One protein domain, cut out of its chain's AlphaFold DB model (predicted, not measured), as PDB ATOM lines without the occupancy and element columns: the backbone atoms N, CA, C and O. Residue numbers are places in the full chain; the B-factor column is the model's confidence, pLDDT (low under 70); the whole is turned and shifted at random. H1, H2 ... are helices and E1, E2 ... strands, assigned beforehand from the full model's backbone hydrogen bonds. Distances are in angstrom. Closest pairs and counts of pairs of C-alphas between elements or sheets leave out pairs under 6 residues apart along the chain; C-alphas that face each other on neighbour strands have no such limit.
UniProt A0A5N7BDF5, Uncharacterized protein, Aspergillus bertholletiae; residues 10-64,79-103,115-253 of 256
ATOM      1  N   ILE A  10     -13.756  -2.910  23.677       52.22
ATOM      2  CA  ILE A  10     -14.151  -4.280  24.014       52.22
ATOM      3  C   ILE A  10     -15.648  -4.220  24.321       52.22
ATOM      4  O   ILE A  10     -16.047  -3.670  25.348       52.22
ATOM      5  N   ILE A  11     -16.484  -4.751  23.429       52.53
ATOM      6  CA  ILE A  11     -17.913  -4.918  23.713       52.53
ATOM      7  C   ILE A  11     -18.129  -6.354  24.167       52.53
ATOM      8  O   ILE A  11     -17.876  -7.300  23.423       52.53
ATOM      9  N   VAL A  12     -18.596  -6.495  25.401       50.97
ATOM     10  CA  VAL A  12     -18.886  -7.777  26.036       50.97
ATOM     11  C   VAL A  12     -20.393  -7.907  26.212       50.97
ATOM     12  O   VAL A  12     -21.041  -7.002  26.739       50.97
ATOM     13  N   SER A  13     -20.955  -9.045  25.809       44.53
ATOM     14  CA  SER A  13     -22.344  -9.411  26.090       44.53
ATOM     15  C   SER A  13     -22.389 -10.759  26.810       44.53
ATOM     16  O   SER A  13     -21.712 -11.705  26.407       44.53
ATOM     17  N   TYR A  14     -23.198 -10.857  27.868       47.91
ATOM     18  CA  TYR A  14     -23.471 -12.108  28.577       47.91
ATOM     19  C   TYR A  14     -24.983 -12.345  28.673       47.91
ATOM     20  O   TYR A  14     -25.771 -11.405  28.807       47.91
ATOM     21  N   ARG A  15     -25.411 -13.611  28.588       43.00
ATOM     22  CA  ARG A  15     -26.801 -14.012  28.863       43.00
ATOM     23  C   ARG A  15     -26.927 -14.437  30.323       43.00
ATOM     24  O   ARG A  15     -26.141 -15.251  30.792       43.00
ATOM     25  N   THR A  16     -27.940 -13.920  31.015       38.19
ATOM     26  CA  THR A  16     -28.301 -14.323  32.380       38.19
ATOM     27  C   THR A  16     -29.463 -15.320  32.343       38.19
ATOM     28  O   THR A  16     -30.510 -15.045  31.753       38.19
ATOM     29  N   GLY A  17     -29.293 -16.498  32.948       33.25
ATOM     30  CA  GLY A  17     -30.315 -17.546  33.010       33.25
ATOM     31  C   GLY A  17     -30.690 -17.942  34.442       33.25
ATOM     32  O   GLY A  17     -29.991 -18.731  35.055       33.25
ATOM     33  N   TYR A  18     -31.852 -17.461  34.914       27.25
ATOM     34  CA  TYR A  18     -32.601 -17.828  36.142       27.25
ATOM     35  C   TYR A  18     -31.942 -17.632  37.536       27.25
ATOM     36  O   TYR A  18     -30.742 -17.813  37.711       27.25
ATOM     37  N   PRO A  19     -32.733 -17.295  38.587       35.72
ATOM     38  CA  PRO A  19     -32.216 -17.080  39.934       35.72
ATOM     39  C   PRO A  19     -32.172 -18.401  40.716       35.72
ATOM     40  O   PRO A  19     -33.200 -18.886  41.182       35.72
ATOM     41  N   VAL A  20     -30.980 -18.967  40.903       35.34
ATOM     42  CA  VAL A  20     -30.706 -19.996  41.923       35.34
ATOM     43  C   VAL A  20     -29.314 -19.737  42.502       35.34
ATOM     44  O   VAL A  20     -28.384 -19.396  41.768       35.34
ATOM     45  N   SER A  21     -29.190 -19.853  43.826       41.97
ATOM     46  CA  SER A  21     -27.978 -19.579  44.602       41.97
ATOM     47  C   SER A  21     -26.718 -20.196  43.974       41.97
ATOM     48  O   SER A  21     -26.666 -21.405  43.768       41.97
ATOM     49  N   CYS A  22     -25.707 -19.356  43.719       37.75
ATOM     50  CA  CYS A  22     -24.389 -19.683  43.148       37.75
ATOM     51  C   CYS A  22     -24.336 -20.231  41.704       37.75
ATOM     52  O   CYS A  22     -23.475 -21.044  41.395       37.75
ATOM     53  N   SER A  23     -25.149 -19.720  40.778       45.62
ATOM     54  CA  SER A  23     -24.989 -19.940  39.319       45.62
ATOM     55  C   SER A  23     -24.037 -18.929  38.625       45.62
ATOM     56  O   SER A  23     -24.264 -18.497  37.506       45.62
ATOM     57  N   GLY A  24     -22.963 -18.502  39.303       55.06
ATOM     58  CA  GLY A  24     -21.873 -17.653  38.760       55.06
ATOM     59  C   GLY A  24     -20.942 -18.405  37.816       55.06
ATOM     60  O   GLY A  24     -20.575 -19.501  38.197       55.06
ATOM     61  N   LEU A  25     -20.442 -17.851  36.698       55.25
ATOM     62  CA  LEU A  25     -19.296 -18.457  35.982       55.25
ATOM     63  C   LEU A  25     -18.109 -18.589  36.942       55.25
ATOM     64  O   LEU A  25     -17.520 -19.659  37.043       55.25
ATOM     65  N   ALA A  26     -17.809 -17.534  37.720       52.50
ATOM     66  CA  ALA A  26     -16.748 -17.600  38.724       52.50
ATOM     67  C   ALA A  26     -17.122 -18.551  39.854       52.50
ATOM     68  O   ALA A  26     -16.329 -19.425  40.149       52.50
ATOM     69  N   CYS A  27     -18.309 -18.444  40.470       52.91
ATOM     70  CA  CYS A  27     -18.701 -19.353  41.562       52.91
ATOM     71  C   CYS A  27     -18.749 -20.818  41.124       52.91
ATOM     72  O   CYS A  27     -18.432 -21.704  41.908       52.91
ATOM     73  N   THR A  28     -19.129 -21.067  39.877       56.44
ATOM     74  CA  THR A  28     -19.200 -22.396  39.293       56.44
ATOM     75  C   THR A  28     -17.793 -22.876  38.996       56.44
ATOM     76  O   THR A  28     -17.411 -23.900  39.525       56.44
ATOM     77  N   ILE A  29     -16.946 -22.138  38.277       59.16
ATOM     78  CA  ILE A  29     -15.600 -22.636  37.973       59.16
ATOM     79  C   ILE A  29     -14.699 -22.687  39.228       59.16
ATOM     80  O   ILE A  29     -14.012 -23.680  39.441       59.16
ATOM     81  N   CYS A  30     -14.753 -21.686  40.112       62.06
ATOM     82  CA  CYS A  30     -14.052 -21.697  41.401       62.06
ATOM     83  C   CYS A  30     -14.612 -22.730  42.378       62.06
ATOM     84  O   CYS A  30     -13.856 -23.404  43.061       62.06
ATOM     85  N   GLY A  31     -15.935 -22.866  42.476       55.78
ATOM     86  CA  GLY A  31     -16.554 -23.862  43.351       55.78
ATOM     87  C   GLY A  31     -16.331 -25.290  42.851       55.78
ATOM     88  O   GLY A  31     -16.150 -26.195  43.660       55.78
ATOM     89  N   LEU A  32     -16.293 -25.491  41.530       53.66
ATOM     90  CA  LEU A  32     -16.089 -26.793  40.890       53.66
ATOM     91  C   LEU A  32     -14.620 -27.231  40.860       53.66
ATOM     92  O   LEU A  32     -14.358 -28.426  40.974       53.66
ATOM     93  N   ALA A  33     -13.666 -26.301  40.741       53.56
ATOM     94  CA  ALA A  33     -12.236 -26.605  40.853       53.56
ATOM     95  C   ALA A  33     -11.766 -26.747  42.319       53.56
ATOM     96  O   ALA A  33     -10.641 -27.182  42.564       53.56
ATOM     97  N   GLY A  34     -12.631 -26.416  43.284       55.62
ATOM     98  CA  GLY A  34     -12.243 -26.116  44.659       55.62
ATOM     99  C   GLY A  34     -11.848 -24.644  44.766       55.62
ATOM    100  O   GLY A  34     -11.103 -24.130  43.932       55.62
ATOM    101  N   PHE A  35     -12.379 -23.938  45.771       53.06
ATOM    102  CA  PHE A  35     -12.192 -22.487  45.936       53.06
ATOM    103  C   PHE A  35     -10.713 -22.056  46.031       53.06
ATOM    104  O   PHE A  35     -10.400 -20.882  45.865       53.06
ATOM    105  N   ASP A  36      -9.807 -22.999  46.279       57.69
ATOM    106  CA  ASP A  36      -8.351 -22.858  46.295       57.69
ATOM    107  C   ASP A  36      -7.694 -22.869  44.900       57.69
ATOM    108  O   ASP A  36      -6.549 -22.443  44.772       57.69
ATOM    109  N   LYS A  37      -8.406 -23.287  43.843       61.06
ATOM    110  CA  LYS A  37      -7.888 -23.405  42.464       61.06
ATOM    111  C   LYS A  37      -8.446 -22.377  41.479       61.06
ATOM    112  O   LYS A  37      -8.209 -22.477  40.276       61.06
ATOM    113  N   CYS A  38      -9.140 -21.343  41.965       67.62
ATOM    114  CA  CYS A  38      -9.557 -20.195  41.144       67.62
ATOM    115  C   CYS A  38      -8.397 -19.582  40.346       67.62
ATOM    116  O   CYS A  38      -8.580 -19.096  39.229       67.62
ATOM    117  N   GLU A  39      -7.202 -19.603  40.935       66.69
ATOM    118  CA  GLU A  39      -5.986 -19.071  40.332       66.69
ATOM    119  C   GLU A  39      -5.586 -19.833  39.059       66.69
ATOM    120  O   GLU A  39      -5.215 -19.230  38.051       66.69
ATOM    121  N   GLU A  40      -5.720 -21.161  39.067       68.19
ATOM    122  CA  GLU A  40      -5.409 -22.020  37.920       68.19
ATOM    123  C   GLU A  40      -6.376 -21.766  36.760       68.19
ATOM    124  O   GLU A  40      -5.976 -21.699  35.599       68.19
ATOM    125  N   VAL A  41      -7.645 -21.534  37.080       70.56
ATOM    126  CA  VAL A  41      -8.697 -21.227  36.107       70.56
ATOM    127  C   VAL A  41      -8.460 -19.868  35.454       70.56
ATOM    128  O   VAL A  41      -8.532 -19.743  34.233       70.56
ATOM    129  N   ALA A  42      -8.160 -18.840  36.252       70.44
ATOM    130  CA  ALA A  42      -7.824 -17.518  35.731       70.44
ATOM    131  C   ALA A  42      -6.577 -17.570  34.834       70.44
ATOM    132  O   ALA A  42      -6.528 -16.916  33.785       70.44
ATOM    133  N   ALA A  43      -5.589 -18.391  35.205       72.12
ATOM    134  CA  ALA A  43      -4.432 -18.663  34.363       72.12
ATOM    135  C   ALA A  43      -4.839 -19.357  33.049       72.12
ATOM    136  O   ALA A  43      -4.396 -18.925  31.989       72.12
ATOM    137  N   ALA A  44      -5.733 -20.349  33.078       75.69
ATOM    138  CA  ALA A  44      -6.233 -21.029  31.879       75.69
ATOM    139  C   ALA A  44      -6.977 -20.082  30.919       75.69
ATOM    140  O   ALA A  44      -6.755 -20.134  29.706       75.69
ATOM    141  N   VAL A  45      -7.804 -19.165  31.436       77.06
ATOM    142  CA  VAL A  45      -8.444 -18.108  30.626       77.06
ATOM    143  C   VAL A  45      -7.390 -17.196  29.998       77.06
ATOM    144  O   VAL A  45      -7.461 -16.901  28.806       77.06
ATOM    145  N   THR A  46      -6.377 -16.801  30.772       78.38
ATOM    146  CA  THR A  46      -5.266 -15.972  30.277       78.38
ATOM    147  C   THR A  46      -4.515 -16.678  29.147       78.38
ATOM    148  O   THR A  46      -4.352 -16.103  28.075       78.38
ATOM    149  N   PHE A  47      -4.128 -17.944  29.339       78.31
ATOM    150  CA  PHE A  47      -3.441 -18.735  28.313       78.31
ATOM    151  C   PHE A  47      -4.290 -18.919  27.057       78.31
ATOM    152  O   PHE A  47      -3.757 -18.862  25.951       78.31
ATOM    153  N   SER A  48      -5.604 -19.098  27.215       81.38
ATOM    154  CA  SER A  48      -6.529 -19.179  26.082       81.38
ATOM    155  C   SER A  48      -6.506 -17.897  25.267       81.38
ATOM    156  O   SER A  48      -6.361 -17.953  24.053       81.38
ATOM    157  N   LEU A  49      -6.622 -16.740  25.920       82.94
ATOM    158  CA  LEU A  49      -6.647 -15.452  25.233       82.94
ATOM    159  C   LEU A  49      -5.299 -15.136  24.585       82.94
ATOM    160  O   LEU A  49      -5.279 -14.762  23.416       82.94
ATOM    161  N   ASP A  50      -4.182 -15.364  25.274       82.56
ATOM    162  CA  ASP A  50      -2.845 -15.201  24.687       82.56
ATOM    163  C   ASP A  50      -2.671 -16.079  23.438       82.56
ATOM    164  O   ASP A  50      -2.105 -15.633  22.434       82.56
ATOM    165  N   LEU A  51      -3.189 -17.312  23.470       84.88
ATOM    166  CA  LEU A  51      -3.184 -18.213  22.320       84.88
ATOM    167  C   LEU A  51      -4.091 -17.701  21.195       84.88
ATOM    168  O   LEU A  51      -3.660 -17.707  20.047       84.88
ATOM    169  N   VAL A  52      -5.298 -17.218  21.507       86.06
ATOM    170  CA  VAL A  52      -6.235 -16.623  20.534       86.06
ATOM    171  C   VAL A  52      -5.598 -15.428  19.833       86.06
ATOM    172  O   VAL A  52      -5.596 -15.382  18.609       86.06
ATOM    173  N   PHE A  53      -5.007 -14.488  20.574       83.31
ATOM    174  CA  PHE A  53      -4.334 -13.325  19.984       83.31
ATOM    175  C   PHE A  53      -3.116 -13.718  19.151       83.31
ATOM    176  O   PHE A  53      -2.871 -13.132  18.099       83.31
ATOM    177  N   THR A  54      -2.351 -14.708  19.617       82.75
ATOM    178  CA  THR A  54      -1.201 -15.232  18.875       82.75
ATOM    179  C   THR A  54      -1.656 -15.875  17.569       82.75
ATOM    180  O   THR A  54      -1.115 -15.552  16.518       82.75
ATOM    181  N   ALA A  55      -2.695 -16.711  17.610       82.62
ATOM    182  CA  ALA A  55      -3.282 -17.323  16.427       82.62
ATOM    183  C   ALA A  55      -3.864 -16.272  15.471       82.62
ATOM    184  O   ALA A  55      -3.595 -16.319  14.277       82.62
ATOM    185  N   ALA A  56      -4.600 -15.288  15.993       78.12
ATOM    186  CA  ALA A  56      -5.228 -14.234  15.201       78.12
ATOM    187  C   ALA A  56      -4.225 -13.379  14.420       78.12
ATOM    188  O   ALA A  56      -4.596 -12.811  13.400       78.12
ATOM    189  N   ALA A  57      -2.971 -13.288  14.863       74.38
ATOM    190  CA  ALA A  57      -1.928 -12.548  14.155       74.38
ATOM    191  C   ALA A  57      -1.503 -13.202  12.827       74.38
ATOM    192  O   ALA A  57      -1.093 -12.495  11.917       74.38
ATOM    193  N   GLU A  58      -1.609 -14.529  12.721       73.50
ATOM    194  CA  GLU A  58      -1.053 -15.323  11.609       73.50
ATOM    195  C   GLU A  58      -2.115 -16.188  10.905       73.50
ATOM    196  O   GLU A  58      -1.812 -16.930   9.969       73.50
ATOM    197  N   TYR A  59      -3.362 -16.157  11.385       74.62
ATOM    198  CA  TYR A  59      -4.450 -16.976  10.868       74.62
ATOM    199  C   TYR A  59      -5.713 -16.160  10.588       74.62
ATOM    200  O   TYR A  59      -6.260 -15.494  11.470       74.62
ATOM    201  N   SER A  60      -6.226 -16.308   9.366       69.50
ATOM    202  CA  SER A  60      -7.521 -15.794   8.919       69.50
ATOM    203  C   SER A  60      -8.474 -16.965   8.680       69.50
ATOM    204  O   SER A  60      -8.267 -17.742   7.749       69.50
ATOM    205  N   GLY A  61      -9.492 -17.108   9.530       56.53
ATOM    206  CA  GLY A  61     -10.402 -18.252   9.509       56.53
ATOM    207  C   GLY A  61     -11.638 -18.068   8.637       56.53
ATOM    208  O   GLY A  61     -12.034 -19.001   7.945       56.53
ATOM    209  N   ALA A  62     -12.256 -16.889   8.660       58.50
ATOM    210  CA  ALA A  62     -13.535 -16.634   8.008       58.50
ATOM    211  C   ALA A  62     -13.394 -15.614   6.874       58.50
ATOM    212  O   ALA A  62     -12.970 -14.484   7.107       58.50
ATOM    213  N   ASP A  63     -13.829 -15.979   5.665       49.44
ATOM    214  CA  ASP A  63     -14.097 -14.986   4.623       49.44
ATOM    215  C   ASP A  63     -15.248 -14.068   5.087       49.44
ATOM    216  O   ASP A  63     -16.273 -14.558   5.586       49.44
ATOM    217  N   PRO A  64     -15.124 -12.738   4.939       38.34
ATOM    218  CA  PRO A  64     -16.212 -11.830   5.248       38.34
ATOM    219  C   PRO A  64     -17.345 -12.053   4.237       38.34
ATOM    220  O   PRO A  64     -17.237 -11.671   3.077       38.34
ATOM    221  N   TYR A  79      -3.955 -25.521  10.139       84.31
ATOM    222  CA  TYR A  79      -4.065 -24.558  11.237       84.31
ATOM    223  C   TYR A  79      -3.036 -24.883  12.319       84.31
ATOM    224  O   TYR A  79      -2.425 -23.982  12.888       84.31
ATOM    225  N   GLN A  80      -2.750 -26.170  12.527       87.31
ATOM    226  CA  GLN A  80      -1.652 -26.607  13.384       87.31
ATOM    227  C   GLN A  80      -0.301 -25.999  12.967       87.31
ATOM    228  O   GLN A  80       0.471 -25.561  13.821       87.31
ATOM    229  N   THR A  81      -0.010 -25.953  11.664       86.38
ATOM    230  CA  THR A  81       1.234 -25.361  11.140       86.38
ATOM    231  C   THR A  81       1.254 -23.848  11.336       86.38
ATOM    232  O   THR A  81       2.258 -23.315  11.809       86.38
ATOM    233  N   SER A  82       0.148 -23.165  11.030       84.94
ATOM    234  CA  SER A  82       0.017 -21.719  11.251       84.94
ATOM    235  C   SER A  82       0.182 -21.357  12.725       84.94
ATOM    236  O   SER A  82       0.929 -20.441  13.058       84.94
ATOM    237  N   LEU A  83      -0.429 -22.125  13.629       88.94
ATOM    238  CA  LEU A  83      -0.293 -21.911  15.065       88.94
ATOM    239  C   LEU A  83       1.144 -22.139  15.543       88.94
ATOM    240  O   LEU A  83       1.655 -21.352  16.335       88.94
ATOM    241  N   ALA A  84       1.818 -23.184  15.059       88.81
ATOM    242  CA  ALA A  84       3.216 -23.435  15.402       88.81
ATOM    243  C   ALA A  84       4.132 -22.283  14.948       88.81
ATOM    244  O   ALA A  84       5.024 -21.879  15.697       88.81
ATOM    245  N   ALA A  85       3.886 -21.726  13.756       85.25
ATOM    246  CA  ALA A  85       4.595 -20.551  13.255       85.25
ATOM    247  C   ALA A  85       4.321 -19.308  14.118       85.25
ATOM    248  O   ALA A  85       5.264 -18.610  14.481       85.25
ATOM    249  N   ALA A  86       3.067 -19.090  14.521       84.94
ATOM    250  CA  ALA A  86       2.665 -17.982  15.387       84.94
ATOM    251  C   ALA A  86       3.254 -18.073  16.803       84.94
ATOM    252  O   ALA A  86       3.588 -17.058  17.415       84.94
ATOM    253  N   LEU A  87       3.409 -19.292  17.329       88.12
ATOM    254  CA  LEU A  87       3.994 -19.532  18.645       88.12
ATOM    255  C   LEU A  87       5.508 -19.283  18.672       88.12
ATOM    256  O   LEU A  87       6.026 -18.874  19.710       88.12
ATOM    257  N   ALA A  88       6.222 -19.484  17.559       86.62
ATOM    258  CA  ALA A  88       7.681 -19.367  17.509       86.62
ATOM    259  C   ALA A  88       8.235 -17.981  17.925       86.62
ATOM    260  O   ALA A  88       9.195 -17.952  18.698       86.62
ATOM    261  N   PRO A  89       7.674 -16.837  17.481       84.31
ATOM    262  CA  PRO A  89       8.079 -15.509  17.951       84.31
ATOM    263  C   PRO A  89       7.305 -15.025  19.192       84.31
ATOM    264  O   PRO A  89       7.425 -13.857  19.566       84.31
ATOM    265  N   SER A  90       6.458 -15.865  19.793       83.06
ATOM    266  CA  SER A  90       5.559 -15.461  20.880       83.06
ATOM    267  C   SER A  90       6.219 -15.521  22.264       83.06
ATOM    268  O   SER A  90       7.289 -16.092  22.449       83.06
ATOM    269  N   ASP A  91       5.527 -14.974  23.267       83.94
ATOM    270  CA  ASP A  91       5.891 -15.115  24.685       83.94
ATOM    271  C   ASP A  91       5.252 -16.366  25.327       83.94
ATOM    272  O   ASP A  91       5.017 -16.413  26.539       83.94
ATOM    273  N   LEU A  92       4.905 -17.363  24.509       85.88
ATOM    274  CA  LEU A  92       4.352 -18.640  24.940       85.88
ATOM    275  C   LEU A  92       5.349 -19.759  24.648       85.88
ATOM    276  O   LEU A  92       5.885 -19.878  23.549       85.88
ATOM    277  N   GLU A  93       5.552 -20.618  25.634       89.12
ATOM    278  CA  GLU A  93       6.311 -21.855  25.495       89.12
ATOM    279  C   GLU A  93       5.372 -23.050  25.599       89.12
ATOM    280  O   GLU A  93       4.425 -23.041  26.384       89.12
ATOM    281  N   TYR A  94       5.673 -24.102  24.847       91.31
ATOM    282  CA  TYR A  94       4.967 -25.378  24.889       91.31
ATOM    283  C   TYR A  94       5.975 -26.529  24.808       91.31
ATOM    284  O   TYR A  94       7.116 -26.345  24.379       91.31
ATOM    285  N   LYS A  95       5.568 -27.727  25.237       92.25
ATOM    286  CA  LYS A  95       6.407 -28.933  25.184       92.25
ATOM    287  C   LYS A  95       6.334 -29.609  23.822       92.25
ATOM    288  O   LYS A  95       7.363 -29.837  23.196       92.25
ATOM    289  N   THR A  96       5.124 -29.947  23.385       91.81
ATOM    290  CA  THR A  96       4.858 -30.622  22.109       91.81
ATOM    291  C   THR A  96       3.512 -30.184  21.543       91.81
ATOM    292  O   THR A  96       2.655 -29.676  22.270       91.81
ATOM    293  N   ILE A  97       3.338 -30.372  20.235       91.25
ATOM    294  CA  ILE A  97       2.028 -30.330  19.587       91.25
ATOM    295  C   ILE A  97       1.743 -31.742  19.088       91.25
ATOM    296  O   ILE A  97       2.379 -32.206  18.140       91.25
ATOM    297  N   ASP A  98       0.814 -32.421  19.748       89.50
ATOM    298  CA  ASP A  98       0.461 -33.803  19.451       89.50
ATOM    299  C   ASP A  98      -0.752 -33.806  18.513       89.50
ATOM    300  O   ASP A  98      -1.869 -33.471  18.918       89.50
ATOM    301  N   SER A  99      -0.548 -34.169  17.247       83.62
ATOM    302  CA  SER A  99      -1.654 -34.366  16.306       83.62
ATOM    303  C   SER A  99      -2.446 -35.610  16.683       83.62
ATOM    304  O   SER A  99      -1.867 -36.655  16.983       83.62
ATOM    305  N   ALA A 100      -3.771 -35.529  16.605       71.94
ATOM    306  CA  ALA A 100      -4.623 -36.688  16.791       71.94
ATOM    307  C   ALA A 100      -5.140 -37.170  15.421       71.94
ATOM    308  O   ALA A 100      -5.564 -36.362  14.589       71.94
ATOM    309  N   PRO A 101      -5.115 -38.480  15.121       65.69
ATOM    310  CA  PRO A 101      -5.679 -38.987  13.876       65.69
ATOM    311  C   PRO A 101      -7.199 -38.779  13.872       65.69
ATOM    312  O   PRO A 101      -7.869 -39.096  14.853       65.69
ATOM    313  N   LEU A 102      -7.769 -38.256  12.783       63.56
ATOM    314  CA  LEU A 102      -9.225 -38.203  12.594       63.56
ATOM    315  C   LEU A 102      -9.751 -39.644  12.475       63.56
ATOM    316  O   LEU A 102      -9.781 -40.216  11.389       63.56
ATOM    317  N   GLN A 103     -10.111 -40.281  13.593       52.38
ATOM    318  CA  GLN A 103     -10.411 -41.722  13.606       52.38
ATOM    319  C   GLN A 103     -11.770 -42.112  12.995       52.38
ATOM    320  O   GLN A 103     -12.104 -43.293  12.973       52.38
ATOM    321  N   LEU A 115     -17.667 -28.912   9.198       75.25
ATOM    322  CA  LEU A 115     -16.863 -30.129   9.264       75.25
ATOM    323  C   LEU A 115     -15.633 -29.895  10.145       75.25
ATOM    324  O   LEU A 115     -14.981 -28.863  10.021       75.25
ATOM    325  N   LEU A 116     -15.296 -30.849  11.015       78.06
ATOM    326  CA  LEU A 116     -14.021 -30.835  11.737       78.06
ATOM    327  C   LEU A 116     -12.896 -31.181  10.749       78.06
ATOM    328  O   LEU A 116     -12.889 -32.280  10.196       78.06
ATOM    329  N   LEU A 117     -11.979 -30.240  10.521       79.62
ATOM    330  CA  LEU A 117     -10.853 -30.382   9.597       79.62
ATOM    331  C   LEU A 117      -9.603 -30.918  10.289       79.62
ATOM    332  O   LEU A 117      -8.917 -31.775   9.741       79.62
ATOM    333  N   GLU A 118      -9.303 -30.412  11.484       82.94
ATOM    334  CA  GLU A 118      -8.115 -30.794  12.247       82.94
ATOM    335  C   GLU A 118      -8.422 -30.829  13.740       82.94
ATOM    336  O   GLU A 118      -9.251 -30.067  14.247       82.94
ATOM    337  N   TRP A 119      -7.700 -31.694  14.449       85.19
ATOM    338  CA  TRP A 119      -7.657 -31.692  15.901       85.19
ATOM    339  C   TRP A 119      -6.283 -32.107  16.416       85.19
ATOM    340  O   TRP A 119      -5.628 -32.997  15.864       85.19
ATOM    341  N   PHE A 120      -5.827 -31.423  17.455       87.44
ATOM    342  CA  PHE A 120      -4.506 -31.625  18.041       87.44
ATOM    343  C   PHE A 120      -4.455 -31.047  19.455       87.44
ATOM    344  O   PHE A 120      -5.357 -30.325  19.885       87.44
ATOM    345  N   VAL A 121      -3.387 -31.363  20.180       88.75
ATOM    346  CA  VAL A 121      -3.164 -30.896  21.551       88.75
ATOM    347  C   VAL A 121      -1.870 -30.115  21.618       88.75
ATOM    348  O   VAL A 121      -0.828 -30.614  21.204       88.75
ATOM    349  N   VAL A 122      -1.919 -28.914  22.183       90.88
ATOM    350  CA  VAL A 122      -0.720 -28.186  22.604       90.88
ATOM    351  C   VAL A 122      -0.441 -28.570  24.052       90.88
ATOM    352  O   VAL A 122      -1.217 -28.244  24.952       90.88
ATOM    353  N   ARG A 123       0.650 -29.306  24.269       90.31
ATOM    354  CA  ARG A 123       1.048 -29.819  25.581       90.31
ATOM    355  C   ARG A 123       1.865 -28.797  26.340       90.31
ATOM    356  O   ARG A 123       2.878 -28.296  25.851       90.31
ATOM    357  N   GLY A 124       1.489 -28.597  27.588       88.06
ATOM    358  CA  GLY A 124       2.228 -27.831  28.564       88.06
ATOM    359  C   GLY A 124       2.505 -26.392  28.157       88.06
ATOM    360  O   GLY A 124       3.633 -25.924  28.322       88.06
ATOM    361  N   LEU A 125       1.482 -25.721  27.633       87.56
ATOM    362  CA  LEU A 125       1.528 -24.301  27.332       87.56
ATOM    363  C   LEU A 125       1.758 -23.504  28.620       87.56
ATOM    364  O   LEU A 125       1.120 -23.754  29.645       87.56
ATOM    365  N   ARG A 126       2.667 -22.533  28.562       85.38
ATOM    366  CA  ARG A 126       2.939 -21.575  29.636       85.38
ATOM    367  C   ARG A 126       3.368 -20.233  29.060       85.38
ATOM    368  O   ARG A 126       3.963 -20.176  27.987       85.38
ATOM    369  N   SER A 127       3.129 -19.158  29.801       78.94
ATOM    370  CA  SER A 127       3.649 -17.835  29.449       78.94
ATOM    371  C   SER A 127       5.078 -17.669  29.964       78.94
ATOM    372  O   SER A 127       5.372 -17.982  31.119       78.94
ATOM    373  N   THR A 128       5.969 -17.154  29.122       78.44
ATOM    374  CA  THR A 128       7.325 -16.725  29.509       78.44
ATOM    375  C   THR A 128       7.374 -15.248  29.883       78.44
ATOM    376  O   THR A 128       8.363 -14.766  30.450       78.44
ATOM    377  N   SER A 129       6.296 -14.516  29.594       69.25
ATOM    378  CA  SER A 129       6.211 -13.092  29.851       69.25
ATOM    379  C   SER A 129       6.193 -12.813  31.349       69.25
ATOM    380  O   SER A 129       5.291 -13.202  32.084       69.25
ATOM    381  N   LYS A 130       7.164 -12.020  31.810       59.00
ATOM    382  CA  LYS A 130       7.169 -11.464  33.177       59.00
ATOM    383  C   LYS A 130       6.113 -10.367  33.374       59.00
ATOM    384  O   LYS A 130       6.010  -9.817  34.471       59.00
ATOM    385  N   SER A 131       5.395 -10.019  32.302       50.44
ATOM    386  CA  SER A 131       4.426  -8.931  32.195       50.44
ATOM    387  C   SER A 131       2.976  -9.427  32.142       50.44
ATOM    388  O   SER A 131       2.073  -8.613  31.943       50.44
ATOM    389  N   THR A 132       2.685 -10.714  32.302       49.72
ATOM    390  CA  THR A 132       1.295 -11.141  32.515       49.72
ATOM    391  C   THR A 132       0.828 -10.674  33.895       49.72
ATOM    392  O   THR A 132       1.598 -10.622  34.854       49.72
ATOM    393  N   ALA A 133      -0.444 -10.274  34.002       44.78
ATOM    394  CA  ALA A 133      -1.054  -9.891  35.280       44.78
ATOM    395  C   ALA A 133      -1.051 -11.051  36.298       44.78
ATOM    396  O   ALA A 133      -1.223 -10.828  37.492       44.78
ATOM    397  N   TYR A 134      -0.811 -12.272  35.814       50.19
ATOM    398  CA  TYR A 134      -0.813 -13.500  36.579       50.19
ATOM    399  C   TYR A 134       0.538 -14.210  36.439       50.19
ATOM    400  O   TYR A 134       0.826 -14.840  35.421       50.19
ATOM    401  N   ARG A 135       1.393 -14.102  37.465       49.16
ATOM    402  CA  ARG A 135       2.602 -14.932  37.575       49.16
ATOM    403  C   ARG A 135       2.190 -16.326  38.016       49.16
ATOM    404  O   ARG A 135       2.271 -16.651  39.195       49.16
ATOM    405  N   SER A 136       1.747 -17.133  37.068       56.12
ATOM    406  CA  SER A 136       1.503 -18.540  37.325       56.12
ATOM    407  C   SER A 136       2.611 -19.375  36.704       56.12
ATOM    408  O   SER A 136       2.923 -19.229  35.526       56.12
ATOM    409  N   ASN A 137       3.183 -20.279  37.500       62.00
ATOM    410  CA  ASN A 137       3.977 -21.389  36.975       62.00
ATOM    411  C   ASN A 137       3.068 -22.496  36.407       62.00
ATOM    412  O   ASN A 137       3.560 -23.589  36.124       62.00
ATOM    413  N   ALA A 138       1.756 -22.244  36.300       70.38
ATOM    414  CA  ALA A 138       0.807 -23.176  35.725       70.38
ATOM    415  C   ALA A 138       1.190 -23.508  34.290       70.38
ATOM    416  O   ALA A 138       1.646 -22.677  33.503       70.38
ATOM    417  N   VAL A 139       0.988 -24.776  33.995       80.38
ATOM    418  CA  VAL A 139       1.252 -25.405  32.719       80.38
ATOM    419  C   VAL A 139      -0.082 -25.992  32.297       80.38
ATOM    420  O   VAL A 139      -0.666 -26.760  33.059       80.38
ATOM    421  N   GLN A 140      -0.570 -25.613  31.121       83.06
ATOM    422  CA  GLN A 140      -1.896 -25.998  30.650       83.06
ATOM    423  C   GLN A 140      -1.793 -26.796  29.353       83.06
ATOM    424  O   GLN A 140      -1.157 -26.364  28.393       83.06
ATOM    425  N   ASP A 141      -2.458 -27.946  29.310       86.81
ATOM    426  CA  ASP A 141      -2.723 -28.640  28.053       86.81
ATOM    427  C   ASP A 141      -3.982 -28.040  27.417       86.81
ATOM    428  O   ASP A 141      -5.002 -27.871  28.092       86.81
ATOM    429  N   ILE A 142      -3.915 -27.714  26.126       87.44
ATOM    430  CA  ILE A 142      -5.041 -27.155  25.369       87.44
ATOM    431  C   ILE A 142      -5.341 -28.074  24.194       87.44
ATOM    432  O   ILE A 142      -4.452 -28.388  23.404       87.44
ATOM    433  N   PHE A 143      -6.599 -28.484  24.073       87.31
ATOM    434  CA  PHE A 143      -7.106 -29.296  22.969       87.31
ATOM    435  C   PHE A 143      -7.759 -28.371  21.950       87.31
ATOM    436  O   PHE A 143      -8.555 -27.513  22.325       87.31
ATOM    437  N   LEU A 144      -7.424 -28.521  20.674       89.00
ATOM    438  CA  LEU A 144      -7.877 -27.625  19.619       89.00
ATOM    439  C   LEU A 144      -8.669 -28.390  18.573       89.00
ATOM    440  O   LEU A 144      -8.240 -29.442  18.103       89.00
ATOM    441  N   HIS A 145      -9.797 -27.813  18.178       86.19
ATOM    442  CA  HIS A 145     -10.634 -28.256  17.074       86.19
ATOM    443  C   HIS A 145     -10.741 -27.135  16.045       86.19
ATOM    444  O   HIS A 145     -11.181 -26.035  16.377       86.19
ATOM    445  N   HIS A 146     -10.368 -27.418  14.800       84.62
ATOM    446  CA  HIS A 146     -10.465 -26.479  13.688       84.62
ATOM    447  C   HIS A 146     -11.540 -26.935  12.700       84.62
ATOM    448  O   HIS A 146     -11.530 -28.081  12.241       84.62
ATOM    449  N   TYR A 147     -12.477 -26.043  12.383       80.81
ATOM    450  CA  TYR A 147     -13.661 -26.334  11.583       80.81
ATOM    451  C   TYR A 147     -13.633 -25.673  10.202       80.81
ATOM    452  O   TYR A 147     -13.011 -24.638   9.995       80.81
ATOM    453  N   SER A 148     -14.384 -26.239   9.255       77.12
ATOM    454  CA  SER A 148     -14.424 -25.806   7.852       77.12
ATOM    455  C   SER A 148     -15.007 -24.416   7.609       77.12
ATOM    456  O   SER A 148     -14.891 -23.901   6.505       77.12
ATOM    457  N   ASN A 149     -15.656 -23.824   8.608       73.88
ATOM    458  CA  ASN A 149     -16.142 -22.445   8.573       73.88
ATOM    459  C   ASN A 149     -15.128 -21.442   9.156       73.88
ATOM    460  O   ASN A 149     -15.507 -20.305   9.424       73.88
ATOM    461  N   GLY A 150     -13.897 -21.874   9.444       75.81
ATOM    462  CA  GLY A 150     -12.867 -21.032  10.045       75.81
ATOM    463  C   GLY A 150     -12.879 -20.972  11.565       75.81
ATOM    464  O   GLY A 150     -11.915 -20.484  12.155       75.81
ATOM    465  N   SER A 151     -13.939 -21.467  12.211       79.69
ATOM    466  CA  SER A 151     -14.033 -21.470  13.669       79.69
ATOM    467  C   SER A 151     -12.973 -22.379  14.279       79.69
ATOM    468  O   SER A 151     -12.764 -23.516  13.840       79.69
ATOM    469  N   ILE A 152     -12.379 -21.910  15.370       86.31
ATOM    470  CA  ILE A 152     -11.474 -22.686  16.212       86.31
ATOM    471  C   ILE A 152     -12.095 -22.795  17.599       86.31
ATOM    472  O   ILE A 152     -12.608 -21.817  18.143       86.31
ATOM    473  N   VAL A 153     -12.062 -23.995  18.170       86.38
ATOM    474  CA  VAL A 153     -12.544 -24.268  19.525       86.38
ATOM    475  C   VAL A 153     -11.400 -24.842  20.346       86.38
ATOM    476  O   VAL A 153     -10.836 -25.879  20.004       86.38
ATOM    477  N   LEU A 154     -11.070 -24.151  21.428       88.81
ATOM    478  CA  LEU A 154     -10.127 -24.560  22.453       88.81
ATOM    479  C   LEU A 154     -10.904 -25.230  23.584       88.81
ATOM    480  O   LEU A 154     -11.880 -24.670  24.083       88.81
ATOM    481  N   HIS A 155     -10.450 -26.394  24.022       85.69
ATOM    482  CA  HIS A 155     -10.939 -27.041  25.226       85.69
ATOM    483  C   HIS A 155      -9.814 -27.135  26.253       85.69
ATOM    484  O   HIS A 155      -8.709 -27.597  25.955       85.69
ATOM    485  N   LEU A 156     -10.115 -26.687  27.467       84.44
ATOM    486  CA  LEU A 156      -9.173 -26.568  28.569       84.44
ATOM    487  C   LEU A 156      -9.708 -27.352  29.767       84.44
ATOM    488  O   LEU A 156     -10.493 -26.806  30.547       84.44
ATOM    489  N   PRO A 157      -9.338 -28.634  29.906       78.94
ATOM    490  CA  PRO A 157      -9.702 -29.399  31.087       78.94
ATOM    491  C   PRO A 157      -9.047 -28.805  32.333       78.94
ATOM    492  O   PRO A 157      -7.872 -28.432  32.318       78.94
ATOM    493  N   THR A 158      -9.811 -28.750  33.423       71.75
ATOM    494  CA  THR A 158      -9.285 -28.493  34.766       71.75
ATOM    495  C   THR A 158      -9.051 -29.840  35.447       71.75
ATOM    496  O   THR A 158     -10.014 -30.559  35.715       71.75
ATOM    497  N   GLY A 159      -7.795 -30.200  35.723       65.81
ATOM    498  CA  GLY A 159      -7.447 -31.462  36.384       65.81
ATOM    499  C   GLY A 159      -6.441 -32.309  35.609       65.81
ATOM    500  O   GLY A 159      -5.444 -31.795  35.106       65.81
ATOM    501  N   GLU A 160      -6.658 -33.626  35.577       65.38
ATOM    502  CA  GLU A 160      -5.708 -34.571  34.983       65.38
ATOM    503  C   GLU A 160      -5.553 -34.380  33.470       65.38
ATOM    504  O   GLU A 160      -6.524 -34.200  32.735       65.38
ATOM    505  N   SER A 161      -4.304 -34.474  33.010       67.44
ATOM    506  CA  SER A 161      -3.951 -34.389  31.595       67.44
ATOM    507  C   SER A 161      -4.573 -35.549  30.810       67.44
ATOM    508  O   SER A 161      -4.340 -36.721  31.106       67.44
ATOM    509  N   LEU A 162      -5.363 -35.214  29.789       70.38
ATOM    510  CA  LEU A 162      -6.028 -36.182  28.917       70.38
ATOM    511  C   LEU A 162      -5.141 -36.571  27.723       70.38
ATOM    512  O   LEU A 162      -4.262 -35.817  27.293       70.38
ATOM    513  N   SER A 163      -5.355 -37.753  27.142       69.81
ATOM    514  CA  SER A 163      -4.686 -38.122  25.887       69.81
ATOM    515  C   SER A 163      -5.351 -37.417  24.698       69.81
ATOM    516  O   SER A 163      -6.561 -37.190  24.711       69.81
ATOM    517  N   ALA A 164      -4.584 -37.098  23.651       65.81
ATOM    518  CA  ALA A 164      -5.114 -36.436  22.455       65.81
ATOM    519  C   ALA A 164      -6.238 -37.254  21.794       65.81
ATOM    520  O   ALA A 164      -7.245 -36.712  21.355       65.81
ATOM    521  N   GLU A 165      -6.103 -38.580  21.813       64.69
ATOM    522  CA  GLU A 165      -7.068 -39.524  21.245       64.69
ATOM    523  C   GLU A 165      -8.368 -39.615  22.054       64.69
ATOM    524  O   GLU A 165      -9.428 -39.895  21.493       64.69
ATOM    525  N   SER A 166      -8.301 -39.372  23.365       63.41
ATOM    526  CA  SER A 166      -9.464 -39.477  24.246       63.41
ATOM    527  C   SER A 166     -10.470 -38.345  24.020       63.41
ATOM    528  O   SER A 166     -11.662 -38.541  24.233       63.41
ATOM    529  N   PHE A 167     -10.038 -37.186  23.513       62.66
ATOM    530  CA  PHE A 167     -10.861 -35.972  23.421       62.66
ATOM    531  C   PHE A 167     -11.938 -35.977  22.318       62.66
ATOM    532  O   PHE A 167     -12.719 -35.034  22.212       62.66
ATOM    533  N   ASN A 168     -12.044 -37.051  21.522       58.72
ATOM    534  CA  ASN A 168     -13.137 -37.201  20.547       58.72
ATOM    535  C   ASN A 168     -14.472 -37.604  21.189       58.72
ATOM    536  O   ASN A 168     -15.472 -37.761  20.485       58.72
ATOM    537  N   GLN A 169     -14.482 -37.814  22.503       58.91
ATOM    538  CA  GLN A 169     -15.635 -38.189  23.305       58.91
ATOM    539  C   GLN A 169     -15.865 -37.153  24.399       58.91
ATOM    540  O   GLN A 169     -14.957 -36.419  24.782       58.91
ATOM    541  N   ARG A 170     -17.107 -37.091  24.884       63.44
ATOM    542  CA  ARG A 170     -17.440 -36.288  26.056       63.44
ATOM    543  C   ARG A 170     -16.776 -36.903  27.277       63.44
ATOM    544  O   ARG A 170     -16.976 -38.081  27.556       63.44
ATOM    545  N   HIS A 171     -16.007 -36.093  27.981       64.88
ATOM    546  CA  HIS A 171     -15.373 -36.415  29.248       64.88
ATOM    547  C   HIS A 171     -16.217 -35.867  30.372       64.88
ATOM    548  O   HIS A 171     -16.680 -34.740  30.281       64.88
ATOM    549  N   ASP A 172     -16.330 -36.590  31.478       64.62
ATOM    550  CA  ASP A 172     -16.979 -36.082  32.695       64.62
ATOM    551  C   ASP A 172     -16.117 -35.048  33.445       64.62
ATOM    552  O   ASP A 172     -16.417 -34.665  34.575       64.62
ATOM    553  N   GLN A 173     -15.035 -34.579  32.818       67.75
ATOM    554  CA  GLN A 173     -14.199 -33.523  33.359       67.75
ATOM    555  C   GLN A 173     -14.872 -32.159  33.221       67.75
ATOM    556  O   GLN A 173     -15.605 -31.882  32.269       67.75
ATOM    557  N   ILE A 174     -14.579 -31.301  34.192       73.06
ATOM    558  CA  ILE A 174     -14.908 -29.882  34.151       73.06
ATOM    559  C   ILE A 174     -13.818 -29.162  33.353       73.06
ATOM    560  O   ILE A 174     -12.656 -29.580  33.335       73.06
ATOM    561  N   GLY A 175     -14.179 -28.071  32.691       78.88
ATOM    562  CA  GLY A 175     -13.193 -27.212  32.059       78.88
ATOM    563  C   GLY A 175     -13.792 -25.976  31.416       78.88
ATOM    564  O   GLY A 175     -14.922 -25.577  31.704       78.88
ATOM    565  N   LEU A 176     -13.015 -25.371  30.527       81.12
ATOM    566  CA  LEU A 176     -13.427 -24.230  29.722       81.12
ATOM    567  C   LEU A 176     -13.456 -24.612  28.250       81.12
ATOM    568  O   LEU A 176     -12.570 -25.309  27.751       81.12
ATOM    569  N   LYS A 177     -14.449 -24.083  27.548       84.25
ATOM    570  CA  LYS A 177     -14.493 -24.051  26.094       84.25
ATOM    571  C   LYS A 177     -14.345 -22.607  25.642       84.25
ATOM    572  O   LYS A 177     -15.138 -21.755  26.039       84.25
ATOM    573  N   VAL A 178     -13.343 -22.345  24.812       86.25
ATOM    574  CA  VAL A 178     -13.108 -21.032  24.206       86.25
ATOM    575  C   VAL A 178     -13.204 -21.170  22.697       86.25
ATOM    576  O   VAL A 178     -12.372 -21.823  22.080       86.25
ATOM    577  N   SER A 179     -14.215 -20.561  22.096       86.38
ATOM    578  CA  SER A 179     -14.383 -20.527  20.644       86.38
ATOM    579  C   SER A 179     -13.954 -19.170  20.117       86.38
ATOM    580  O   SER A 179     -14.292 -18.153  20.717       86.38
ATOM    581  N   PHE A 180     -13.264 -19.126  18.984       85.19
ATOM    582  CA  PHE A 180     -12.945 -17.874  18.305       85.19
ATOM    583  C   PHE A 180     -12.979 -18.034  16.788       85.19
ATOM    584  O   PHE A 180     -12.877 -19.141  16.253       85.19
ATOM    585  N   THR A 181     -13.152 -16.912  16.103       79.75
ATOM    586  CA  THR A 181     -13.032 -16.823  14.648       79.75
ATOM    587  C   THR A 181     -12.390 -15.496  14.283       79.75
ATOM    588  O   THR A 181     -12.664 -14.476  14.921       79.75
ATOM    589  N   THR A 182     -11.520 -15.518  13.280       73.75
ATOM    590  CA  THR A 182     -10.807 -14.344  12.770       73.75
ATOM    591  C   THR A 182     -11.324 -14.032  11.373       73.75
ATOM    592  O   THR A 182     -11.451 -14.935  10.548       73.75
ATOM    593  N   HIS A 183     -11.642 -12.766  11.104       68.19
ATOM    594  CA  HIS A 183     -12.092 -12.325   9.773       68.19
ATOM    595  C   HIS A 183     -10.925 -11.939   8.859       68.19
ATOM    596  O   HIS A 183     -11.027 -11.979   7.636       68.19
ATOM    597  N   SER A 184      -9.815 -11.531   9.463       69.06
ATOM    598  CA  SER A 184      -8.550 -11.252   8.797       69.06
ATOM    599  C   SER A 184      -7.409 -11.458   9.783       69.06
ATOM    600  O   SER A 184      -7.631 -11.454  10.993       69.06
ATOM    601  N   GLU A 185      -6.183 -11.568   9.273       74.38
ATOM    602  CA  GLU A 185      -4.985 -11.481  10.111       74.38
ATOM    603  C   GLU A 185      -4.996 -10.179  10.919       74.38
ATOM    604  O   GLU A 185      -5.223  -9.084  10.384       74.38
ATOM    605  N   SER A 186      -4.766 -10.312  12.221       74.00
ATOM    606  CA  SER A 186      -4.832  -9.194  13.136       74.00
ATOM    607  C   SER A 186      -3.639  -8.265  12.959       74.00
ATOM    608  O   SER A 186      -2.481  -8.678  13.009       74.00
ATOM    609  N   LYS A 187      -3.910  -6.964  12.851       79.88
ATOM    610  CA  LYS A 187      -2.876  -5.920  12.753       79.88
ATOM    611  C   LYS A 187      -2.432  -5.400  14.115       79.88
ATOM    612  O   LYS A 187      -1.798  -4.341  14.196       79.88
ATOM    613  N   LEU A 188      -2.829  -6.054  15.200       76.19
ATOM    614  CA  LEU A 188      -2.429  -5.688  16.552       76.19
ATOM    615  C   LEU A 188      -0.965  -6.066  16.782       76.19
ATOM    616  O   LEU A 188      -0.552  -7.196  16.543       76.19
ATOM    617  N   SER A 189      -0.177  -5.128  17.302       80.50
ATOM    618  CA  SER A 189       1.174  -5.436  17.779       80.50
ATOM    619  C   SER A 189       1.123  -6.385  18.981       80.50
ATOM    620  O   SER A 189       0.167  -6.357  19.755       80.50
ATOM    621  N   ARG A 190       2.191  -7.155  19.227       74.44
ATOM    622  CA  ARG A 190       2.301  -8.042  20.408       74.44
ATOM    623  C   ARG A 190       2.012  -7.329  21.732       74.44
ATOM    624  O   ARG A 190       1.343  -7.871  22.605       74.44
ATOM    625  N   LYS A 191       2.472  -6.082  21.871       75.94
ATOM    626  CA  LYS A 191       2.197  -5.258  23.055       75.94
ATOM    627  C   LYS A 191       0.706  -4.933  23.193       75.94
ATOM    628  O   LYS A 191       0.194  -4.963  24.307       75.94
ATOM    629  N   GLN A 192       0.031  -4.620  22.084       79.94
ATOM    630  CA  GLN A 192      -1.419  -4.415  22.074       79.94
ATOM    631  C   GLN A 192      -2.127  -5.719  22.441       79.94
ATOM    632  O   GLN A 192      -2.870  -5.721  23.406       79.94
ATOM    633  N   GLN A 193      -1.810  -6.835  21.780       77.31
ATOM    634  CA  GLN A 193      -2.369  -8.157  22.090       77.31
ATOM    635  C   GLN A 193      -2.294  -8.486  23.592       77.31
ATOM    636  O   GLN A 193      -3.319  -8.749  24.214       77.31
ATOM    637  N   ALA A 194      -1.109  -8.371  24.200       72.31
ATOM    638  CA  ALA A 194      -0.918  -8.631  25.628       72.31
ATOM    639  C   ALA A 194      -1.678  -7.643  26.534       72.31
ATOM    640  O   ALA A 194      -2.172  -8.025  27.595       72.31
ATOM    641  N   GLY A 195      -1.773  -6.368  26.143       72.00
ATOM    642  CA  GLY A 195      -2.557  -5.366  26.871       72.00
ATOM    643  C   GLY A 195      -4.049  -5.697  26.869       72.00
ATOM    644  O   GLY A 195      -4.677  -5.710  27.923       72.00
ATOM    645  N   ILE A 196      -4.585  -6.052  25.702       76.62
ATOM    646  CA  ILE A 196      -6.005  -6.359  25.511       76.62
ATOM    647  C   ILE A 196      -6.370  -7.669  26.194       76.62
ATOM    648  O   ILE A 196      -7.371  -7.726  26.897       76.62
ATOM    649  N   ALA A 197      -5.546  -8.710  26.047       75.62
ATOM    650  CA  ALA A 197      -5.738  -9.974  26.752       75.62
ATOM    651  C   ALA A 197      -5.853  -9.742  28.265       75.62
ATOM    652  O   ALA A 197      -6.776 -10.242  28.902       75.62
ATOM    653  N   ARG A 198      -4.973  -8.907  28.835       72.62
ATOM    654  CA  ARG A 198      -5.032  -8.533  30.255       72.62
ATOM    655  C   ARG A 198      -6.310  -7.780  30.623       72.62
ATOM    656  O   ARG A 198      -6.852  -8.038  31.694       72.62
ATOM    657  N   GLU A 199      -6.771  -6.860  29.783       76.12
ATOM    658  CA  GLU A 199      -8.023  -6.127  30.015       76.12
ATOM    659  C   GLU A 199      -9.243  -7.052  29.954       76.12
ATOM    660  O   GLU A 199     -10.065  -7.016  30.866       76.12
ATOM    661  N   ILE A 200      -9.319  -7.944  28.959       76.50
ATOM    662  CA  ILE A 200     -10.387  -8.948  28.850       76.50
ATOM    663  C   ILE A 200     -10.401  -9.844  30.090       76.50
ATOM    664  O   ILE A 200     -11.460 -10.044  30.675       76.50
ATOM    665  N   VAL A 201      -9.242 -10.349  30.533       72.44
ATOM    666  CA  VAL A 201      -9.151 -11.172  31.753       72.44
ATOM    667  C   VAL A 201      -9.634 -10.394  32.975       72.44
ATOM    668  O   VAL A 201     -10.396 -10.936  33.770       72.44
ATOM    669  N   ALA A 202      -9.230  -9.132  33.131       70.12
ATOM    670  CA  ALA A 202      -9.636  -8.314  34.273       70.12
ATOM    671  C   ALA A 202     -11.152  -8.046  34.290       70.12
ATOM    672  O   ALA A 202     -11.779  -8.164  35.344       70.12
ATOM    673  N   ILE A 203     -11.746  -7.732  33.133       73.62
ATOM    674  CA  ILE A 203     -13.199  -7.544  32.986       73.62
ATOM    675  C   ILE A 203     -13.924  -8.857  33.266       73.62
ATOM    676  O   ILE A 203     -14.843  -8.891  34.075       73.62
ATOM    677  N   TRP A 204     -13.472  -9.952  32.652       72.94
ATOM    678  CA  TRP A 204     -14.033 -11.280  32.868       72.94
ATOM    679  C   TRP A 204     -14.015 -11.664  34.351       72.94
ATOM    680  O   TRP A 204     -15.029 -12.118  34.870       72.94
ATOM    681  N   GLN A 205     -12.901 -11.436  35.055       69.56
ATOM    682  CA  GLN A 205     -12.788 -11.711  36.491       69.56
ATOM    683  C   GLN A 205     -13.780 -10.877  37.299       69.56
ATOM    684  O   GLN A 205     -14.494 -11.418  38.142       69.56
ATOM    685  N   HIS A 206     -13.830  -9.570  37.036       70.50
ATOM    686  CA  HIS A 206     -14.760  -8.668  37.701       70.50
ATOM    687  C   HIS A 206     -16.209  -9.134  37.507       70.50
ATOM    688  O   HIS A 206     -16.914  -9.380  38.488       70.50
ATOM    689  N   ASP A 207     -16.631  -9.341  36.263       68.88
ATOM    690  CA  ASP A 207     -18.012  -9.691  35.934       68.88
ATOM    691  C   ASP A 207     -18.386 -11.068  36.479       68.88
ATOM    692  O   ASP A 207     -19.462 -11.237  37.053       68.88
ATOM    693  N   ALA A 208     -17.465 -12.031  36.402       65.75
ATOM    694  CA  ALA A 208     -17.703 -13.378  36.891       65.75
ATOM    695  C   ALA A 208     -17.887 -13.400  38.419       65.75
ATOM    696  O   ALA A 208     -18.659 -14.220  38.923       65.75
ATOM    697  N   THR A 209     -17.237 -12.489  39.159       62.44
ATOM    698  CA  THR A 209     -17.482 -12.299  40.603       62.44
ATOM    699  C   THR A 209     -18.753 -11.508  40.909       62.44
ATOM    700  O   THR A 209     -19.366 -11.720  41.956       62.44
ATOM    701  N   ALA A 210     -19.165 -10.610  40.013       63.31
ATOM    702  CA  ALA A 210     -20.302  -9.723  40.218       63.31
ATOM    703  C   ALA A 210     -21.645 -10.345  39.804       63.31
ATOM    704  O   ALA A 210     -22.688  -9.905  40.293       63.31
ATOM    705  N   SER A 211     -21.670 -11.324  38.891       58.22
ATOM    706  CA  SER A 211     -22.919 -11.874  38.342       58.22
ATOM    707  C   SER A 211     -22.822 -13.326  37.837       58.22
ATOM    708  O   SER A 211     -21.774 -13.764  37.361       58.22
ATOM    709  N   PRO A 212     -23.944 -14.080  37.887       59.72
ATOM    710  CA  PRO A 212     -24.201 -15.251  37.048       59.72
ATOM    711  C   PRO A 212     -23.829 -15.022  35.591       59.72
ATOM    712  O   PRO A 212     -24.330 -14.101  34.950       59.72
ATOM    713  N   MET A 213     -22.949 -15.875  35.080       64.69
ATOM    714  CA  MET A 213     -22.455 -15.831  33.715       64.69
ATOM    715  C   MET A 213     -22.376 -17.288  33.254       64.69
ATOM    716  O   MET A 213     -21.684 -18.098  33.856       64.69
ATOM    717  N   ASP A 214     -23.133 -17.649  32.229       67.62
ATOM    718  CA  ASP A 214     -23.073 -18.995  31.632       67.62
ATOM    719  C   ASP A 214     -22.340 -18.969  30.282       67.62
ATOM    720  O   ASP A 214     -22.020 -20.003  29.701       67.62
ATOM    721  N   ASP A 215     -22.092 -17.759  29.782       71.44
ATOM    722  CA  ASP A 215     -21.590 -17.474  28.452       71.44
ATOM    723  C   ASP A 215     -20.982 -16.068  28.432       71.44
ATOM    724  O   ASP A 215     -21.619 -15.109  28.881       71.44
ATOM    725  N   TYR A 216     -19.761 -15.948  27.925       76.50
ATOM    726  CA  TYR A 216     -19.055 -14.680  27.787       76.50
ATOM    727  C   TYR A 216     -18.624 -14.489  26.344       76.50
ATOM    728  O   TYR A 216     -17.721 -15.182  25.879       76.50
ATOM    729  N   ILE A 217     -19.255 -13.551  25.641       79.25
ATOM    730  CA  ILE A 217     -18.970 -13.277  24.234       79.25
ATOM    731  C   ILE A 217     -18.404 -11.869  24.109       79.25
ATOM    732  O   ILE A 217     -18.939 -10.923  24.693       79.25
ATOM    733  N   GLY A 218     -17.344 -11.727  23.323       78.56
ATOM    734  CA  GLY A 218     -16.753 -10.438  23.006       78.56
ATOM    735  C   GLY A 218     -16.116 -10.416  21.626       78.56
ATOM    736  O   GLY A 218     -15.977 -11.440  20.954       78.56
ATOM    737  N   PHE A 219     -15.719  -9.226  21.201       80.25
ATOM    738  CA  PHE A 219     -14.903  -9.041  20.011       80.25
ATOM    739  C   PHE A 219     -13.836  -7.984  20.257       80.25
ATOM    740  O   PHE A 219     -13.944  -7.159  21.168       80.25
ATOM    741  N   VAL A 220     -12.788  -8.043  19.444       78.25
ATOM    742  CA  VAL A 220     -11.714  -7.057  19.435       78.25
ATOM    743  C   VAL A 220     -11.822  -6.245  18.159       78.25
ATOM    744  O   VAL A 220     -11.835  -6.799  17.061       78.25
ATOM    745  N   GLU A 221     -11.899  -4.930  18.316       76.75
ATOM    746  CA  GLU A 221     -12.030  -3.982  17.218       76.75
ATOM    747  C   GLU A 221     -10.766  -3.138  17.073       76.75
ATOM    748  O   GLU A 221     -10.204  -2.664  18.064       76.75
ATOM    749  N   LYS A 222     -10.345  -2.904  15.830       72.25
ATOM    750  CA  LYS A 222      -9.323  -1.918  15.483       72.25
ATOM    751  C   LYS A 222      -9.778  -1.134  14.259       72.25
ATOM    752  O   LYS A 222     -10.233  -1.714  13.281       72.25
ATOM    753  N   ASP A 223      -9.644   0.191  14.302       74.06
ATOM    754  CA  ASP A 223     -10.011   1.078  13.186       74.06
ATOM    755  C   ASP A 223     -11.458   0.865  12.674       74.06
ATOM    756  O   ASP A 223     -11.707   0.901  11.465       74.06
ATOM    757  N   ASN A 224     -12.417   0.655  13.588       70.69
ATOM    758  CA  ASN A 224     -13.825   0.353  13.290       70.69
ATOM    759  C   ASN A 224     -14.050  -0.944  12.502       70.69
ATOM    760  O   ASN A 224     -15.010  -1.052  11.734       70.69
ATOM    761  N   LYS A 225     -13.150  -1.918  12.653       69.00
ATOM    762  CA  LYS A 225     -13.274  -3.254  12.072       69.00
ATOM    763  C   LYS A 225     -13.040  -4.308  13.137       69.00
ATOM    764  O   LYS A 225     -12.062  -4.231  13.883       69.00
ATOM    765  N   ALA A 226     -13.923  -5.297  13.183       71.31
ATOM    766  CA  ALA A 226     -13.724  -6.468  14.011       71.31
ATOM    767  C   ALA A 226     -12.535  -7.274  13.484       71.31
ATOM    768  O   ALA A 226     -12.523  -7.719  12.339       71.31
ATOM    769  N   GLU A 227     -11.529  -7.455  14.328       74.00
ATOM    770  CA  GLU A 227     -10.372  -8.283  14.003       74.00
ATOM    771  C   GLU A 227     -10.722  -9.754  14.272       74.00
ATOM    772  O   GLU A 227     -10.521 -10.622  13.420       74.00
ATOM    773  N   PHE A 228     -11.332 -10.031  15.431       76.50
ATOM    774  CA  PHE A 228     -11.847 -11.356  15.773       76.50
ATOM    775  C   PHE A 228     -12.917 -11.312  16.875       76.50
ATOM    776  O   PHE A 228     -12.950 -10.395  17.699       76.50
ATOM    777  N   CYS A 229     -13.755 -12.350  16.913       81.56
ATOM    778  CA  CYS A 229     -14.680 -12.634  18.015       81.56
ATOM    779  C   CYS A 229     -14.155 -13.772  18.873       81.56
ATOM    780  O   CYS A 229     -13.501 -14.687  18.367       81.56
ATOM    781  N   PHE A 230     -14.558 -13.790  20.136       82.62
ATOM    782  CA  PHE A 230     -14.338 -14.921  21.016       82.62
ATOM    783  C   PHE A 230     -15.539 -15.156  21.934       82.62
ATOM    784  O   PHE A 230     -16.313 -14.250  22.244       82.62
ATOM    785  N   ARG A 231     -15.661 -16.397  22.397       83.25
ATOM    786  CA  ARG A 231     -16.705 -16.862  23.301       83.25
ATOM    787  C   ARG A 231     -16.123 -17.829  24.320       83.25
ATOM    788  O   ARG A 231     -15.453 -18.776  23.923       83.25
ATOM    789  N   ILE A 232     -16.383 -17.616  25.606       81.81
ATOM    790  CA  ILE A 232     -15.915 -18.453  26.719       81.81
ATOM    791  C   ILE A 232     -17.135 -19.058  27.416       81.81
ATOM    792  O   ILE A 232     -18.017 -18.330  27.870       81.81
ATOM    793  N   ILE A 233     -17.168 -20.384  27.522       78.31
ATOM    794  CA  ILE A 233     -18.243 -21.156  28.159       78.31
ATOM    795  C   ILE A 233     -17.617 -22.109  29.187       78.31
ATOM    796  O   ILE A 233     -16.647 -22.798  28.852       78.31
ATOM    797  N   PRO A 234     -18.145 -22.204  30.420       73.88
ATOM    798  CA  PRO A 234     -17.703 -23.203  31.377       73.88
ATOM    799  C   PRO A 234     -18.400 -24.535  31.069       73.88
ATOM    800  O   PRO A 234     -19.628 -24.625  31.042       73.88
ATOM    801  N   GLU A 235     -17.637 -25.602  30.860       74.75
ATOM    802  CA  GLU A 235     -18.203 -26.937  30.655       74.75
ATOM    803  C   GLU A 235     -18.217 -27.679  31.994       74.75
ATOM    804  O   GLU A 235     -17.205 -28.186  32.464       74.75
ATOM    805  N   THR A 236     -19.383 -27.700  32.643       66.62
ATOM    806  CA  THR A 236     -19.556 -28.178  34.031       66.62
ATOM    807  C   THR A 236     -20.254 -29.530  34.125       66.62
ATOM    808  O   THR A 236     -20.289 -30.154  35.180       66.62
ATOM    809  N   LYS A 237     -20.828 -29.987  33.010       60.06
ATOM    810  CA  LYS A 237     -21.558 -31.257  32.884       60.06
ATOM    811  C   LYS A 237     -20.891 -32.183  31.873       60.06
ATOM    812  O   LYS A 237     -21.576 -32.937  31.183       60.06
ATOM    813  N   GLY A 238     -19.579 -32.058  31.746       62.06
ATOM    814  CA  GLY A 238     -18.739 -32.826  30.849       62.06
ATOM    815  C   GLY A 238     -18.237 -32.020  29.653       62.06
ATOM    816  O   GLY A 238     -19.031 -31.387  28.951       62.06
ATOM    817  N   LEU A 239     -16.921 -32.079  29.473       63.47
ATOM    818  CA  LEU A 239     -16.082 -31.386  28.506       63.47
ATOM    819  C   LEU A 239     -15.852 -32.261  27.264       63.47
ATOM    820  O   LEU A 239     -15.559 -33.447  27.381       63.47
ATOM    821  N   GLY A 240     -15.925 -31.686  26.068       57.00
ATOM    822  CA  GLY A 240     -15.666 -32.424  24.824       57.00
ATOM    823  C   GLY A 240     -16.937 -32.955  24.147       57.00
ATOM    824  O   GLY A 240     -17.868 -33.451  24.772       57.00
ATOM    825  N   ASN A 241     -16.970 -32.808  22.824       53.72
ATOM    826  CA  ASN A 241     -18.118 -32.922  21.917       53.72
ATOM    827  C   ASN A 241     -19.278 -31.931  22.131       53.72
ATOM    828  O   ASN A 241     -20.266 -32.147  22.831       53.72
ATOM    829  N   SER A 242     -19.142 -30.849  21.368       49.12
ATOM    830  CA  SER A 242     -20.059 -29.751  21.119       49.12
ATOM    831  C   SER A 242     -21.314 -30.187  20.341       49.12
ATOM    832  O   SER A 242     -21.306 -30.237  19.109       49.12
ATOM    833  N   CYS A 243     -22.425 -30.408  21.047       43.28
ATOM    834  CA  CYS A 243     -23.760 -30.196  20.464       43.28
ATOM    835  C   CYS A 243     -24.066 -28.698  20.258       43.28
ATOM    836  O   CYS A 243     -25.098 -28.346  19.693       43.28
ATOM    837  N   GLU A 244     -23.185 -27.811  20.722       51.53
ATOM    838  CA  GLU A 244     -23.311 -26.368  20.562       51.53
ATOM    839  C   GLU A 244     -22.567 -25.881  19.318       51.53
ATOM    840  O   GLU A 244     -21.478 -26.356  18.995       51.53
ATOM    841  N   SER A 245     -23.174 -24.920  18.622       55.78
ATOM    842  CA  SER A 245     -22.591 -24.278  17.446       55.78
ATOM    843  C   SER A 245     -21.192 -23.721  17.765       55.78
ATOM    844  O   SER A 245     -21.043 -23.051  18.791       55.78
ATOM    845  N   PRO A 246     -20.179 -23.912  16.894       57.97
ATOM    846  CA  PRO A 246     -18.867 -23.268  17.023       57.97
ATOM    847  C   PRO A 246     -18.908 -21.766  16.678       57.97
ATOM    848  O   PRO A 246     -17.875 -21.153  16.407       57.97
ATOM    849  N   ASP A 247     -20.103 -21.176  16.650       65.00
ATOM    850  CA  ASP A 247     -20.328 -19.755  16.454       65.00
ATOM    851  C   ASP A 247     -19.747 -18.956  17.631       65.00
ATOM    852  O   ASP A 247     -20.314 -18.899  18.729       65.00
ATOM    853  N   ALA A 248     -18.569 -18.385  17.381       62.66
ATOM    854  CA  ALA A 248     -17.832 -17.555  18.321       62.66
ATOM    855  C   ALA A 248     -18.382 -16.125  18.414       62.66
ATOM    856  O   ALA A 248     -18.194 -15.483  19.440       62.66
ATOM    857  N   CYS A 249     -19.054 -15.626  17.372       63.44
ATOM    858  CA  CYS A 249     -19.643 -14.283  17.372       63.44
ATOM    859  C   CYS A 249     -21.093 -14.295  17.892       63.44
ATOM    860  O   CYS A 249     -21.634 -13.252  18.270       63.44
ATOM    861  N   GLY A 250     -21.746 -15.459  17.929       61.72
ATOM    862  CA  GLY A 250     -23.148 -15.577  18.307       61.72
ATOM    863  C   GLY A 250     -24.045 -14.723  17.402       61.72
ATOM    864  O   GLY A 250     -23.785 -14.505  16.220       61.72
ATOM    865  N   GLY A 251     -25.080 -14.118  17.994       52.78
ATOM    866  CA  GLY A 251     -25.952 -13.167  17.292       52.78
ATOM    867  C   GLY A 251     -25.289 -11.837  16.894       52.78
ATOM    868  O   GLY A 251     -25.963 -11.002  16.297       52.78
ATOM    869  N   MET A 252     -24.009 -11.614  17.222       51.19
ATOM    870  CA  MET A 252     -23.292 -10.373  16.892       51.19
ATOM    871  C   MET A 252     -22.705 -10.379  15.479       51.19
ATOM    872  O   MET A 252     -22.242  -9.341  15.027       51.19
ATOM    873  N   ALA A 253     -22.785 -11.499  14.752       51.00
ATOM    874  CA  ALA A 253     -22.325 -11.610  13.363       51.00
ATOM    875  C   ALA A 253     -22.931 -10.558  12.411       51.00
ATOM    876  O   ALA A 253     -22.326 -10.229  11.400       51.00
TER     877      ALA A 253
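AT A GLANCE: This is residues 10 to 64, 79 to 103 and 115 to 253 of the 256 residues of an uncharacterized protein of Aspergillus bertholletiae (UniProt A0A5N7BDF5). A twisted sheet of eight strands curls round the long helix H2; the long H5 crosses H2 and covers the E1 and E7 end of the sheet, while H1 and H3 pack on the two ends of H2. The sheet's other face has the short H4 and H6. The printed part has 219 residues with six named helices and eight named strands, in the order E1 H1 H2 H3 E2 E3 E4 E5 H4 E6 H5 E7 E8 H6, a mixed class. The sheet, E1 E7 E8 E6 E5 E4 E3 E2, is antiparallel throughout; the whole is compact, with a radius of gyration of the C-alphas of 16.1 A and spans of 44 by 42 by 36 A.

HOW THE PARTS SIT: Start at edge strand E1, residues 10 to 14; N 13 is within hydrogen-bond range of O 217 in E7, residues 216 to 222, at 3.0 A. Then look across to E8, residues 225 to 235, a hairpin with E7 (N 218 to O 230, 2.9 A), E6, residues 175 to 182 (N 231 to O 179, 2.8 A), and E5, residues 152 to 157 (N 154 to O 178, 2.7 A). Next come E4, residues 140 to 147 (N 155 to O 143, 2.8 A), E3, residues 116 to 127 (N 122 to O 142, 2.9 A), and edge strand E2, residues 96 to 99 (N 98 to O 121, 2.8 A). E3, E4 and E5 form a meander, each strand the antiparallel neighbour of the one before, and E3 bends by 71 degrees at residue 124. The hub is H2, residues 38 to 58; it touches H5, residues 190 to 210, opposite ways at a tilt of 36 degrees, only just steep, the closest C-alphas being those of Leu 49 and Ala 197, 5.8 A. H2 touches H1, residues 25 to 33, with residues 38 to 41 alone (C-alphas of Cys 30 and Cys 38, 4.7 A), and H3, residues 79 to 87, with residues 54 to 58 alone (C-alphas of Ala 55 and Leu 83, 5.6 A). E6, H5 and E7 make a split strand-helix-strand unit, two strands running the same way with E8 between them, its crossover left-handed. H3 and H5 are on the same face, at heights over the sheet of 9.8 A and 10.0 A; H4, residues 164 to 168, and H6, residues 250 to 253, are on the opposite face. Every O i to N i+4 pair is within hydrogen-bond range in H1, H3 and H5, 16 of 17 in H2 and 0 of 1 in H4, where O i to N i+3 gives 0 of 2; H6 is too short for an i+4 pair.

IN THESE COORDINATES: Find C-alpha 10 at (-14.151, -4.280, 24.014), where E1 begins. H2 runs 31.1 A from C-alpha 38 at (-9.557, -20.195, 41.144); E3 spans 28.2 A, H5 30.1 A and E8 30.5 A. H6 ends at C-alpha 253, (-22.325, -11.610, 13.363).

THE WHOLE: The two C-alphas farthest apart, those of Pro 19 and Pro 89, are 45.9 A apart. Residues 65 to 78 and 104 to 114 are not printed; the gaps are 18.6 A from C-alpha 64 to 79 and 14.0 A from C-alpha 103 to 115. The links E3 to E4 and E8 to H6 are long. Mean pLDDT of the printed part is 70.5, with 92 residues under 70, among them 10 to 40 and 236 to 253.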